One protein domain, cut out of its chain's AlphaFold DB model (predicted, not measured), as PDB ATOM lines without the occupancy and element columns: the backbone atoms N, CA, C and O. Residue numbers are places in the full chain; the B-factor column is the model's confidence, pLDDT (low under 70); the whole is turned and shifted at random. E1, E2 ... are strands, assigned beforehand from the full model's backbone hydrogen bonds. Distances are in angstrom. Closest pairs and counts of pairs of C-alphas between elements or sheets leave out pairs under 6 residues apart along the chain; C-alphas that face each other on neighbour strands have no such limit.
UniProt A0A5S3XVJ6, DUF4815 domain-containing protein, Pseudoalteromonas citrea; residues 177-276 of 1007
ATOM      1  N   ASP A 177     151.426 164.039 110.242       69.62
ATOM      2  CA  ASP A 177     151.854 162.768 110.844       69.62
ATOM      3  C   ASP A 177     151.110 162.512 112.168       69.62
ATOM      4  O   ASP A 177     151.110 163.352 113.072       69.62
ATOM      5  N   GLY A 178     150.448 161.356 112.276       71.06
ATOM      6  CA  GLY A 178     149.625 160.999 113.432       71.06
ATOM      7  C   GLY A 178     148.143 161.392 113.338       71.06
ATOM      8  O   GLY A 178     147.453 161.341 114.355       71.06
ATOM      9  N   GLN A 179     147.635 161.769 112.158       70.75
ATOM     10  CA  GLN A 179     146.226 162.125 111.942       70.75
ATOM     11  C   GLN A 179     145.426 161.005 111.247       70.75
ATOM     12  O   GLN A 179     145.952 160.209 110.468       70.75
ATOM     13  N   LEU A 180     144.114 160.949 111.500       74.19
ATOM     14  CA  LEU A 180     143.188 160.125 110.719       74.19
ATOM     15  C   LEU A 180     142.885 160.768 109.361       74.19
ATOM     16  O   LEU A 180     142.477 161.926 109.297       74.19
ATOM     17  N   ALA A 181     143.005 159.991 108.288       67.75
ATOM     18  CA  ALA A 181     142.622 160.404 106.939       67.75
ATOM     19  C   ALA A 181     141.135 160.136 106.640       67.75
ATOM     20  O   ALA A 181     140.507 160.882 105.893       67.75
ATOM     21  N   SER A 182     140.559 159.076 107.218       66.19
ATOM     22  CA  SER A 182     139.132 158.738 107.090       66.19
ATOM     23  C   SER A 182     138.708 157.702 108.136       66.19
ATOM     24  O   SER A 182     139.519 156.854 108.503       66.19
ATOM     25  N   GLY A 183     137.439 157.695 108.553       75.69
ATOM     26  CA  GLY A 183     136.913 156.738 109.542       75.69
ATOM     27  C   GLY A 183     137.252 157.108 110.992       75.69
ATOM     28  O   GLY A 183     137.595 158.254 111.273       75.69
ATOM     29  N   GLY A 184     137.134 156.154 111.917       69.06
ATOM     30  CA  GLY A 184     137.453 156.367 113.338       69.06
ATOM     31  C   GLY A 184     136.380 157.114 114.132       69.06
ATOM     32  O   GLY A 184     136.697 157.781 115.120       69.06
ATOM     33  N   SER A 185     135.118 157.024 113.702       74.50
ATOM     34  CA  SER A 185     133.968 157.524 114.459       74.50
ATOM     35  C   SER A 185     133.867 156.820 115.808       74.50
ATOM     36  O   SER A 185     134.073 155.612 115.909       74.50
ATOM     37  N   LEU A 186     133.539 157.586 116.847       76.25
ATOM     38  CA  LEU A 186     133.489 157.107 118.221       76.25
ATOM     39  C   LEU A 186     132.052 157.119 118.743       76.25
ATOM     40  O   LEU A 186     131.413 158.172 118.783       76.25
ATOM     41  N   TYR A 187     131.574 155.973 119.214       78.44
ATOM     42  CA  TYR A 187     130.343 155.862 119.988       78.44
ATOM     43  C   TYR A 187     130.671 155.587 121.455       78.44
ATOM     44  O   TYR A 187     131.499 154.727 121.758       78.44
ATOM     45  N   ILE A 188     130.022 156.308 122.371       79.62
ATOM     46  CA  ILE A 188     130.178 156.136 123.820       79.62
ATOM     47  C   ILE A 188     128.795 155.906 124.427       79.62
ATOM     48  O   ILE A 188     127.935 156.788 124.360       79.62
ATOM     49  N   ASP A 189     128.604 154.746 125.048       78.88
ATOM     50  CA  ASP A 189     127.471 154.472 125.925       78.88
ATOM     51  C   ASP A 189     127.727 155.114 127.298       78.88
ATOM     52  O   ASP A 189     128.700 154.807 127.993       78.88
ATOM     53  N   ARG A 190     126.853 156.052 127.671       75.75
ATOM     54  CA  ARG A 190     127.014 156.905 128.856       75.75
ATOM     55  C   ARG A 190     126.587 156.232 130.155       75.75
ATOM     56  O   ARG A 190     126.968 156.724 131.212       75.75
ATOM     57  N   ASP A 191     125.840 155.135 130.083       73.56
ATOM     58  CA  ASP A 191     125.393 154.409 131.273       73.56
ATOM     59  C   ASP A 191     126.425 153.356 131.698       73.56
ATOM     60  O   ASP A 191     126.630 153.115 132.889       73.56
ATOM     61  N   SER A 192     127.117 152.752 130.724       76.56
ATOM     62  CA  SER A 192     128.086 151.671 130.947       76.56
ATOM     63  C   SER A 192     129.556 152.094 130.820       76.56
ATOM     64  O   SER A 192     130.439 151.374 131.286       76.56
ATOM     65  N   GLY A 193     129.848 153.241 130.193       73.81
ATOM     66  CA  GLY A 193     131.215 153.645 129.838       73.81
ATOM     67  C   GLY A 193     131.828 152.790 128.721       73.81
ATOM     68  O   GLY A 193     133.043 152.826 128.513       73.81
ATOM     69  N   HIS A 194     131.015 151.993 128.019       82.50
ATOM     70  CA  HIS A 194     131.452 151.202 126.876       82.50
ATOM     71  C   HIS A 194     131.611 152.093 125.645       82.50
ATOM     72  O   HIS A 194     130.743 152.903 125.320       82.50
ATOM     73  N   CYS A 195     132.726 151.947 124.945       81.62
ATOM     74  CA  CYS A 195     133.085 152.779 123.815       81.62
ATOM     75  C   CYS A 195     133.453 151.909 122.614       81.62
ATOM     76  O   CYS A 195     134.294 151.019 122.721       81.62
ATOM     77  N   ARG A 196     132.824 152.176 121.466       83.25
ATOM     78  CA  ARG A 196     133.136 151.520 120.195       83.25
ATOM     79  C   ARG A 196     133.729 152.540 119.235       83.25
ATOM     80  O   ARG A 196     133.161 153.618 119.059       83.25
ATOM     81  N   VAL A 197     134.860 152.193 118.640       83.31
ATOM     82  CA  VAL A 197     135.532 152.970 117.600       83.31
ATOM     83  C   VAL A 197     135.402 152.217 116.287       83.31
ATOM     84  O   VAL A 197     135.769 151.045 116.224       83.31
ATOM     85  N   ASP A 198     134.897 152.874 115.250       81.31
ATOM     86  CA  ASP A 198     134.818 152.283 113.914       81.31
ATOM     87  C   ASP A 198     136.220 152.163 113.284       81.31
ATOM     88  O   ASP A 198     137.176 152.828 113.702       81.31
ATOM     89  N   SER A 199     136.347 151.333 112.245       83.38
ATOM     90  CA  SER A 199     137.594 151.215 111.487       83.38
ATOM     91  C   SER A 199     138.024 152.559 110.885       83.38
ATOM     92  O   SER A 199     137.211 153.448 110.595       83.38
ATOM     93  N   ALA A 200     139.332 152.745 110.732       83.00
ATOM     94  CA  ALA A 200     139.908 154.016 110.319       83.00
ATOM     95  C   ALA A 200     141.144 153.850 109.439       83.00
ATOM     96  O   ALA A 200     141.791 152.806 109.399       83.00
ATOM     97  N   LYS A 201     141.485 154.925 108.738       80.88
ATOM     98  CA  LYS A 201     142.741 155.089 108.018       80.88
ATOM     99  C   LYS A 201     143.604 156.100 108.764       80.88
ATOM    100  O   LYS A 201     143.197 157.250 108.914       80.88
ATOM    101  N   PHE A 202     144.774 155.678 109.219       81.38
ATOM    102  CA  PHE A 202     145.699 156.458 110.035       81.38
ATOM    103  C   PHE A 202     146.978 156.757 109.259       81.38
ATOM    104  O   PHE A 202     147.621 155.845 108.745       81.38
ATOM    105  N   TYR A 203     147.339 158.029 109.156       79.12
ATOM    106  CA  TYR A 203     148.528 158.462 108.437       79.12
ATOM    107  C   TYR A 203     149.733 158.527 109.378       79.12
ATOM    108  O   TYR A 203     149.695 159.237 110.386       79.12
ATOM    109  N   HIS A 204     150.795 157.789 109.050       79.38
ATOM    110  CA  HIS A 204     152.035 157.789 109.817       79.38
ATOM    111  C   HIS A 204     153.275 157.627 108.934       79.38
ATOM    112  O   HIS A 204     153.347 156.688 108.142       79.38
ATOM    113  N   GLN A 205     154.262 158.511 109.101       72.12
ATOM    114  CA  GLN A 205     155.553 158.491 108.394       72.12
ATOM    115  C   GLN A 205     155.408 158.299 106.873       72.12
ATOM    116  O   GLN A 205     156.019 157.406 106.291       72.12
ATOM    117  N   GLY A 206     154.545 159.090 106.232       65.06
ATOM    118  CA  GLY A 206     154.348 159.021 104.781       65.06
ATOM    119  C   GLY A 206     153.368 157.948 104.298       65.06
ATOM    120  O   GLY A 206     152.992 157.972 103.128       65.06
ATOM    121  N   VAL A 207     152.910 157.038 105.168       71.25
ATOM    122  CA  VAL A 207     152.092 155.873 104.789       71.25
ATOM    123  C   VAL A 207     150.737 155.879 105.499       71.25
ATOM    124  O   VAL A 207     150.616 156.231 106.670       71.25
ATOM    125  N   LEU A 208     149.691 155.469 104.778       76.44
ATOM    126  CA  LEU A 208     148.312 155.425 105.263       76.44
ATOM    127  C   LEU A 208     147.945 153.995 105.681       76.44
ATOM    128  O   LEU A 208     147.698 153.127 104.845       76.44
ATOM    129  N   TYR A 209     147.913 153.751 106.985       81.25
ATOM    130  CA  TYR A 209     147.624 152.455 107.590       81.25
ATOM    131  C   TYR A 209     146.124 152.245 107.809       81.25
ATOM    132  O   TYR A 209     145.398 153.172 108.157       81.25
ATOM    133  N   SER A 210     145.653 151.011 107.629       81.19
ATOM    134  CA  SER A 210     144.316 150.588 108.064       81.19
ATOM    135  C   SER A 210     144.343 150.195 109.537       81.19
ATOM    136  O   SER A 210     145.220 149.443 109.950       81.19
ATOM    137  N   VAL A 211     143.366 150.669 110.306       86.00
ATOM    138  CA  VAL A 211     143.118 150.263 111.693       86.00
ATOM    139  C   VAL A 211     141.708 149.695 111.764       86.00
ATOM    140  O   VAL A 211     140.753 150.363 111.358       86.00
ATOM    141  N   ASP A 212     141.575 148.470 112.255       85.50
ATOM    142  CA  ASP A 212     140.274 147.816 112.409       85.50
ATOM    143  C   ASP A 212     139.435 148.470 113.517       85.50
ATOM    144  O   ASP A 212     139.923 149.295 114.294       85.50
ATOM    145  N   GLU A 213     138.145 148.134 113.576       86.44
ATOM    146  CA  GLU A 213     137.265 148.606 114.648       86.44
ATOM    147  C   GLU A 213     137.745 148.118 116.027       86.44
ATOM    148  O   GLU A 213     138.342 147.049 116.165       86.44
ATOM    149  N   GLY A 214     137.513 148.923 117.062       82.56
ATOM    150  CA  GLY A 214     138.009 148.662 118.409       82.56
ATOM    151  C   GLY A 214     136.959 148.900 119.482       82.56
ATOM    152  O   GLY A 214     136.231 149.889 119.450       82.56
ATOM    153  N   GLU A 215     136.924 148.024 120.482       85.06
ATOM    154  CA  GLU A 215     136.106 148.196 121.685       85.06
ATOM    155  C   GLU A 215     136.984 148.550 122.889       85.06
ATOM    156  O   GLU A 215     138.035 147.947 123.143       85.06
ATOM    157  N   LEU A 216     136.560 149.576 123.623       84.25
ATOM    158  CA  LEU A 216     137.282 150.187 124.732       84.25
ATOM    159  C   LEU A 216     136.308 150.540 125.860       84.25
ATOM    160  O   LEU A 216     135.116 150.720 125.645       84.25
ATOM    161  N   SER A 217     136.825 150.700 127.074       81.56
ATOM    162  CA  SER A 217     136.063 151.268 128.188       81.56
ATOM    163  C   SER A 217     136.658 152.617 128.569       81.56
ATOM    164  O   SER A 217     137.879 152.744 128.713       81.56
ATOM    165  N   VAL A 218     135.798 153.628 128.692       80.81
ATOM    166  CA  VAL A 218     136.166 155.008 129.022       80.81
ATOM    167  C   VAL A 218     135.560 155.399 130.369       80.81
ATOM    168  O   VAL A 218     134.404 155.073 130.646       80.81
ATOM    169  N   PRO A 219     136.306 156.097 131.239       75.12
ATOM    170  CA  PRO A 219     135.770 156.534 132.518       75.12
ATOM    171  C   PRO A 219     134.724 157.639 132.321       75.12
ATOM    172  O   PRO A 219     134.943 158.606 131.592       75.12
ATOM    173  N   LEU A 220     133.593 157.519 133.022       76.88
ATOM    174  CA  LEU A 220     132.504 158.507 132.993       76.88
ATOM    175  C   LEU A 220     132.820 159.787 133.789       76.88
ATOM    176  O   LEU A 220     132.111 160.777 133.649       76.88
ATOM    177  N   ASN A 221     133.897 159.787 134.585       73.75
ATOM    178  CA  ASN A 221     134.408 160.945 135.320       73.75
ATOM    179  C   ASN A 221     135.916 161.098 135.069       73.75
ATOM    180  O   ASN A 221     136.680 160.163 135.309       73.75
ATOM    181  N   GLY A 222     136.343 162.284 134.631       73.50
ATOM    182  CA  GLY A 222     137.734 162.604 134.300       73.50
ATOM    183  C   GLY A 222     137.992 162.747 132.798       73.50
ATOM    184  O   GLY A 222     137.080 162.650 131.980       73.50
ATOM    185  N   VAL A 223     139.254 163.006 132.444       76.94
ATOM    186  CA  VAL A 223     139.722 163.166 131.060       76.94
ATOM    187  C   VAL A 223     140.514 161.925 130.651       76.94
ATOM    188  O   VAL A 223     141.395 161.482 131.384       76.94
ATOM    189  N   THR A 224     140.216 161.344 129.491       81.88
ATOM    190  CA  THR A 224     140.929 160.189 128.932       81.88
ATOM    191  C   THR A 224     141.150 160.357 127.437       81.88
ATOM    192  O   THR A 224     140.203 160.561 126.683       81.88
ATOM    193  N   GLY A 225     142.407 160.235 127.010       80.69
ATOM    194  CA  GLY A 225     142.778 160.138 125.601       80.69
ATOM    195  C   GLY A 225     142.547 158.725 125.062       80.69
ATOM    196  O   GLY A 225     142.949 157.734 125.686       80.69
ATOM    197  N   ILE A 226     141.905 158.642 123.900       83.25
ATOM    198  CA  ILE A 226     141.752 157.455 123.059       83.25
ATOM    199  C   ILE A 226     142.569 157.691 121.792       83.25
ATOM    200  O   ILE A 226     142.521 158.754 121.178       83.25
ATOM    201  N   GLY A 227     143.348 156.695 121.406       85.38
ATOM    202  CA  GLY A 227     144.307 156.833 120.328       85.38
ATOM    203  C   GLY A 227     144.737 155.492 119.767       85.38
ATOM    204  O   GLY A 227     144.206 154.444 120.145       85.38
ATOM    205  N   ILE A 228     145.706 155.540 118.865       86.50
ATOM    206  CA  ILE A 228     146.225 154.364 118.174       86.50
ATOM    207  C   ILE A 228     147.598 154.028 118.745       86.50
ATOM    208  O   ILE A 228     148.481 154.884 118.840       86.50
ATOM    209  N   TRP A 229     147.760 152.767 119.136       85.50
ATOM    210  CA  TRP A 229     149.038 152.185 119.518       85.50
ATOM    211  C   TRP A 229     149.685 151.514 118.311       85.50
ATOM    212  O   TRP A 229     149.026 150.761 117.594       85.50
ATOM    213  N   ILE A 230     150.978 151.766 118.119       82.94
ATOM    214  CA  ILE A 230     151.781 151.202 117.032       82.94
ATOM    215  C   ILE A 230     152.774 150.197 117.621       82.94
ATOM    216  O   ILE A 230     153.551 150.541 118.520       82.94
ATOM    217  N   ASN A 231     152.761 148.968 117.102       77.75
ATOM    218  CA  ASN A 231     153.755 147.937 117.398       77.75
ATOM    219  C   ASN A 231     154.729 147.780 116.227       77.75
ATOM    220  O   ASN A 231     154.326 147.415 115.126       77.75
ATOM    221  N   GLN A 232     156.019 148.034 116.470       60.31
ATOM    222  CA  GLN A 232     157.087 147.581 115.580       60.31
ATOM    223  C   GLN A 232     157.497 146.165 115.998       60.31
ATOM    224  O   GLN A 232     158.074 145.980 117.072       60.31
ATOM    225  N   ALA A 233     157.175 145.171 115.168       55.22
ATOM    226  CA  ALA A 233     157.757 143.836 115.267       55.22
ATOM    227  C   ALA A 233     159.097 143.788 114.510       55.22
ATOM    228  O   ALA A 233     159.336 144.573 113.592       55.22
ATOM    229  N   LEU A 234     159.990 142.899 114.948       46.72
ATOM    230  CA  LEU A 234     161.331 142.704 114.393       46.72
ATOM    231  C   LEU A 234     161.251 142.240 112.926       46.72
ATOM    232  O   LEU A 234     160.692 141.183 112.670       46.72
ATOM    233  N   GLU A 235     161.811 143.059 112.031       47.00
ATOM    234  CA  GLU A 235     162.250 142.889 110.624       47.00
ATOM    235  C   GLU A 235     161.459 142.030 109.602       47.00
ATOM    236  O   GLU A 235     161.712 142.203 108.414       47.00
ATOM    237  N   GLU A 236     160.459 141.214 109.961       48.06
ATOM    238  CA  GLU A 236     159.722 140.360 109.000       48.06
ATOM    239  C   GLU A 236     158.181 140.301 109.180       48.06
ATOM    240  O   GLU A 236     157.522 139.558 108.455       48.06
ATOM    241  N   GLU A 237     157.556 141.103 110.059       48.72
ATOM    242  CA  GLU A 237     156.080 141.153 110.210       48.72
ATOM    243  C   GLU A 237     155.468 142.559 110.004       48.72
ATOM    244  O   GLU A 237     156.076 143.588 110.306       48.72
ATOM    245  N   GLU A 238     154.236 142.592 109.477       56.59
ATOM    246  CA  GLU A 238     153.428 143.788 109.185       56.59
ATOM    247  C   GLU A 238     153.219 144.666 110.441       56.59
ATOM    248  O   GLU A 238     152.886 144.166 111.517       56.59
ATOM    249  N   LYS A 239     153.385 145.997 110.325       65.38
ATOM    250  CA  LYS A 239     153.118 146.938 111.434       65.38
ATOM    251  C   LYS A 239     151.667 146.782 111.906       65.38
ATOM    252  O   LYS A 239     150.744 147.055 111.142       65.38
ATOM    253  N   GLN A 240     151.462 146.425 113.175       74.50
ATOM    254  CA  GLN A 240     150.126 146.262 113.752       74.50
ATOM    255  C   GLN A 240     149.693 147.535 114.496       74.50
ATOM    256  O   GLN A 240     150.391 148.002 115.404       74.50
ATOM    257  N   LEU A 241     148.536 148.088 114.119       82.94
ATOM    258  CA  LEU A 241     147.937 149.278 114.728       82.94
ATOM    259  C   LEU A 241     146.648 148.901 115.460       82.94
ATOM    260  O   LEU A 241     145.786 148.238 114.891       82.94
ATOM    261  N   ILE A 242     146.515 149.315 116.722       85.81
ATOM    262  CA  ILE A 242     145.393 148.911 117.582       85.81
ATOM    263  C   ILE A 242     144.853 150.118 118.354       85.81
ATOM    264  O   ILE A 242     145.619 150.902 118.918       85.81
ATOM    265  N   TRP A 243     143.527 150.237 118.451       85.75
ATOM    266  CA  TRP A 243     142.872 151.218 119.319       85.75
ATOM    267  C   TRP A 243     143.148 150.955 120.809       85.75
ATOM    268  O   TRP A 243     143.051 149.828 121.314       85.75
ATOM    269  N   GLY A 244     143.445 152.018 121.552       84.75
ATOM    270  CA  GLY A 244     143.662 151.949 122.993       84.75
ATOM    271  C   GLY A 244     143.529 153.292 123.694       84.75
ATOM    272  O   GLY A 244     143.461 154.356 123.078       84.75
ATOM    273  N   THR A 245     143.499 153.245 125.021       83.31
ATOM    274  CA  THR A 245     143.564 154.446 125.854       83.31
ATOM    275  C   THR A 245     145.009 154.719 126.250       83.31
ATOM    276  O   THR A 245     145.831 153.801 126.313       83.31
ATOM    277  N   ARG A 246     145.326 155.975 126.574       74.62
ATOM    278  CA  ARG A 246     146.661 156.365 127.062       74.62
ATOM    279  C   ARG A 246     147.109 155.585 128.308       74.62
ATOM    280  O   ARG A 246     148.300 155.421 128.546       74.62
ATOM    281  N   PHE A 247     146.153 155.110 129.104       71.62
ATOM    282  CA  PHE A 247     146.396 154.424 130.373       71.62
ATOM    283  C   PHE A 247     146.472 152.896 130.250       71.62
ATOM    284  O   PHE A 247     146.775 152.229 131.237       71.62
ATOM    285  N   ASN A 248     146.213 152.337 129.063       75.12
ATOM    286  CA  ASN A 248     146.319 150.907 128.795       75.12
ATOM    287  C   ASN A 248     147.283 150.674 127.618       75.12
ATOM    288  O   ASN A 248     146.842 150.690 126.465       75.12
ATOM    289  N   PRO A 249     148.594 150.520 127.885       71.25
ATOM    290  CA  PRO A 249     149.593 150.383 126.836       71.25
ATOM    291  C   PRO A 249     149.365 149.106 126.030       71.25
ATOM    292  O   PRO A 249     149.404 147.999 126.564       71.25
ATOM    293  N   ARG A 250     149.127 149.278 124.728       70.25
ATOM    294  CA  ARG A 250     148.935 148.190 123.754       70.25
ATOM    295  C   ARG A 250     149.999 148.175 122.654       70.25
ATOM    296  O   ARG A 250     149.930 147.337 121.757       70.25
ATOM    297  N   GLY A 251     150.994 149.061 122.741       74.00
ATOM    298  CA  GLY A 251     152.168 149.022 121.879       74.00
ATOM    299  C   GLY A 251     153.317 149.933 122.300       74.00
ATOM    300  O   GLY A 251     153.402 150.309 123.467       74.00
ATOM    301  N   GLN A 252     154.214 150.258 121.365       74.38
ATOM    302  CA  GLN A 252     155.459 150.993 121.640       74.38
ATOM    303  C   GLN A 252     155.315 152.514 121.489       74.38
ATOM    304  O   GLN A 252     155.882 153.259 122.286       74.38
ATOM    305  N   SER A 253     154.544 152.976 120.497       78.06
ATOM    306  CA  SER A 253     154.220 154.397 120.293       78.06
ATOM    307  C   SER A 253     152.714 154.624 120.392       78.06
ATOM    308  O   SER A 253     151.938 153.771 119.959       78.06
ATOM    309  N   TYR A 254     152.303 155.764 120.953       82.19
ATOM    310  CA  TYR A 254     150.903 156.148 121.129       82.19
ATOM    311  C   TYR A 254     150.624 157.502 120.482       82.19
ATOM    312  O   TYR A 254     151.255 158.498 120.840       82.19
ATOM    313  N   HIS A 255     149.636 157.539 119.588       79.31
ATOM    314  CA  HIS A 255     149.124 158.768 118.985       79.31
ATOM    315  C   HIS A 255     147.703 159.032 119.482       79.31
ATOM    316  O   HIS A 255     146.801 158.225 119.256       79.31
ATOM    317  N   GLU A 256     147.511 160.149 120.184       80.56
ATOM    318  CA  GLU A 256     146.219 160.553 120.749       80.56
ATOM    319  C   GLU A 256     145.328 161.160 119.654       80.56
ATOM    320  O   GLU A 256     145.721 162.127 119.006       80.56
ATOM    321  N   ILE A 257     144.139 160.583 119.440       77.44
ATOM    322  CA  ILE A 257     143.221 160.969 118.352       77.44
ATOM    323  C   ILE A 257     141.966 161.652 118.901       77.44
ATOM    324  O   ILE A 257     141.540 162.694 118.409       77.44
ATOM    325  N   HIS A 258     141.381 161.070 119.946       77.81
ATOM    326  CA  HIS A 258     140.134 161.507 120.563       77.81
ATOM    327  C   HIS A 258     140.372 161.775 122.044       77.81
ATOM    328  O   HIS A 258     140.967 160.949 122.731       77.81
ATOM    329  N   VAL A 259     139.861 162.883 122.576       76.06
ATOM    330  CA  VAL A 259     139.893 163.141 124.023       76.06
ATOM    331  C   VAL A 259     138.478 163.068 124.555       76.06
ATOM    332  O   VAL A 259     137.602 163.777 124.082       76.06
ATOM    333  N   VAL A 260     138.236 162.225 125.549       73.62
ATOM    334  CA  VAL A 260     136.934 162.110 126.209       73.62
ATOM    335  C   VAL A 260     137.024 162.756 127.585       73.62
ATOM    336  O   VAL A 260     137.880 162.387 128.382       73.62
ATOM    337  N   GLU A 261     136.147 163.713 127.880       77.12
ATOM    338  CA  GLU A 261     135.998 164.302 129.213       77.12
ATOM    339  C   GLU A 261     134.584 164.051 129.734       77.12
ATOM    340  O   GLU A 261     133.610 164.453 129.102       77.12
ATOM    341  N   ASN A 262     134.469 163.394 130.891       73.38
ATOM    342  CA  ASN A 262     133.192 163.091 131.553       73.38
ATOM    343  C   ASN A 262     132.148 162.446 130.609       73.38
ATOM    344  O   ASN A 262     130.972 162.810 130.622       73.38
ATOM    345  N   GLY A 263     132.588 161.541 129.724       63.84
ATOM    346  CA  GLY A 263     131.726 160.874 128.736       63.84
ATOM    347  C   GLY A 263     131.407 161.679 127.464       63.84
ATOM    348  O   GLY A 263     130.618 161.212 126.640       63.84
ATOM    349  N   TYR A 264     132.011 162.857 127.263       68.69
ATOM    350  CA  TYR A 264     131.856 163.677 126.054       68.69
ATOM    351  C   TYR A 264     133.141 163.717 125.216       68.69
ATOM    352  O   TYR A 264     134.224 163.957 125.745       68.69
ATOM    353  N   LEU A 265     133.010 163.535 123.898       66.12
ATOM    354  CA  LEU A 265     134.113 163.624 122.937       66.12
ATOM    355  C   LEU A 265     134.551 165.084 122.695       66.12
ATOM    356  O   LEU A 265     133.717 165.956 122.439       66.12
ATOM    357  N   LYS A 266     135.863 165.331 122.714       61.09
ATOM    358  CA  LYS A 266     136.555 166.567 122.324       61.09
ATOM    359  C   LYS A 266     137.501 166.294 121.147       61.09
ATOM    360  O   LYS A 266     138.233 165.307 121.155       61.09
ATOM    361  N   THR A 267     137.511 167.190 120.161       50.53
ATOM    362  CA  THR A 267     138.405 167.143 118.987       50.53
ATOM    363  C   THR A 267     139.735 167.855 119.280       50.53
ATOM    364  O   THR A 267     139.724 168.904 119.926       50.53
ATOM    365  N   VAL A 268     140.858 167.305 118.799       47.25
ATOM    366  CA  VAL A 268     142.227 167.852 118.939       47.25
ATOM    367  C   VAL A 268     142.769 168.266 117.560       47.25
ATOM    368  O   VAL A 268     142.594 167.518 116.602       47.25
ATOM    369  N   VAL A 269     143.434 169.427 117.448       42.41
ATOM    370  CA  VAL A 269     144.150 169.877 116.231       42.41
ATOM    371  C   VAL A 269     145.539 170.407 116.625       42.41
ATOM    372  O   VAL A 269     145.643 171.283 117.476       42.41
ATOM    373  N   ASN A 270     146.614 169.898 116.009       39.00
ATOM    374  CA  ASN A 270     148.015 170.330 116.210       39.00
ATOM    375  C   ASN A 270     148.547 170.290 117.655       39.00
ATOM    376  O   ASN A 270     149.313 171.158 118.064       39.00
ATOM    377  N   GLY A 271     148.160 169.284 118.443       45.88
ATOM    378  CA  GLY A 271     148.681 169.114 119.808       45.88
ATOM    379  C   GLY A 271     148.215 170.174 120.817       45.88
ATOM    380  O   GLY A 271     148.552 170.070 121.994       45.88
ATOM    381  N   GLU A 272     147.388 171.135 120.400       39.59
ATOM    382  CA  GLU A 272     146.621 172.011 121.281       39.59
ATOM    383  C   GLU A 272     145.126 171.685 121.175       39.59
ATOM    384  O   GLU A 272     144.589 171.346 120.118       39.59
ATOM    385  N   ILE A 273     144.421 171.768 122.303       38.62
ATOM    386  CA  ILE A 273     142.972 171.552 122.355       38.62
ATOM    387  C   ILE A 273     142.298 172.806 121.785       38.62
ATOM    388  O   ILE A 273     141.866 173.688 122.527       38.62
ATOM    389  N   VAL A 274     142.227 172.899 120.460       40.81
ATOM    390  CA  VAL A 274     141.516 173.966 119.756       40.81
ATOM    391  C   VAL A 274     140.277 173.369 119.103       40.81
ATOM    392  O   VAL A 274     140.343 172.536 118.201       40.81
ATOM    393  N   ARG A 275     139.113 173.807 119.586       38.66
ATOM    394  CA  ARG A 275     137.835 173.643 118.891       38.66
ATOM    395  C   ARG A 275     137.975 174.369 117.555       38.66
ATOM    396  O   ARG A 275     138.101 175.582 117.594       38.66
ATOM    397  N   GLU A 276     137.926 173.670 116.425       39.12
ATOM    398  CA  GLU A 276     137.097 174.066 115.278       39.12
ATOM    399  C   GLU A 276     137.176 173.031 114.132       39.12
ATOM    400  O   GLU A 276     138.270 172.652 113.717       39.12
TER     401      GLU A 276
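This is residues 177 to 276 of the 1007 residues of the protein "DUF4815 domain-containing protein" of Pseudoalteromonas citrea (UniProt A0A5S3XVJ6). Two layers of strands pack face to face: a curled sheet of E8, E7, E9 and E10 covers a bent wall in which two small sheets, E1, E4, E5 and E2, E3, E6, follow end to end. The chain crosses the bend of that wall three times, from E1 to E2, E3 to E4 and E5 to E6. The printed part has 100 residues, with no named helix and ten named strands, E1 to E10 in chain order; its class is all strand. The sheet orders are E8 - E7 - E9 - E10, E1 - E4 - E5 and E2 - E3 - E6, all antiparallel. The whole is compact, with a radius of gyration of the C-alphas of 13.5 A, yet elongated, spanning 43 by 28 by 20 A.

Begin at E1, residues 179 to 183, which runs on into E2, residues 186 to 188, at 77 degrees. E2 and E3, residues 194 to 197, form a hairpin; look for N 187 and O 196, 2.8 A apart and within hydrogen-bond range. E3 runs on into E4, residues 200 to 204, at 66 degrees, and E4 is the antiparallel neighbour of E1, with N 181 and O 201 at 2.8 A. E4 and E5, residues 207 to 211, form a hairpin, with N 202 and O 209 at 2.8 A. E5 runs on into E6, residues 214 to 217, at 64 degrees; E6 is antiparallel to its neighbour E3, with N 195 and O 216 at 2.8 A. Next come E7, residues 223 to 231, and E8, residues 240 to 245, a hairpin with N 229 and O 242 at 2.8 A. E9, residues 253 to 261, is the antiparallel neighbour of E7, with N 224 and O 260 at 2.8 A, and bends by 63 degrees at residue 257. E9 and E10, residues 264 to 267, form a hairpin, with N 266 and O 259 at 2.7 A. The three sheets make a stack of sheets, face to face in turn: the four-stranded one, strongly twisted, faces E1, E4, E5 at 10.0 A and E2, E3, E6 at 9.2 A, centre to centre of the facing parts. The closest C-alphas of E6 and E8 are those of Gly 214 and Trp 243, 5.6 A apart.

Find C-alpha 179 at (146.226, 162.125, 111.942), where E1 begins. The longest strands by residues are E7, 24.8 A from first to last C-alpha, and E9, 22.6 A; E8 measures 16.0 A. E10 ends at C-alpha 267, (138.405, 167.143, 118.987).

The two C-alphas farthest apart are those of Asp 191 and Glu 235, 43.8 A. The printed part has no cut, and no link is long. Mean pLDDT of the printed part is 72.0; look for low values at residues 232 to 239 and 263 to 276, among others.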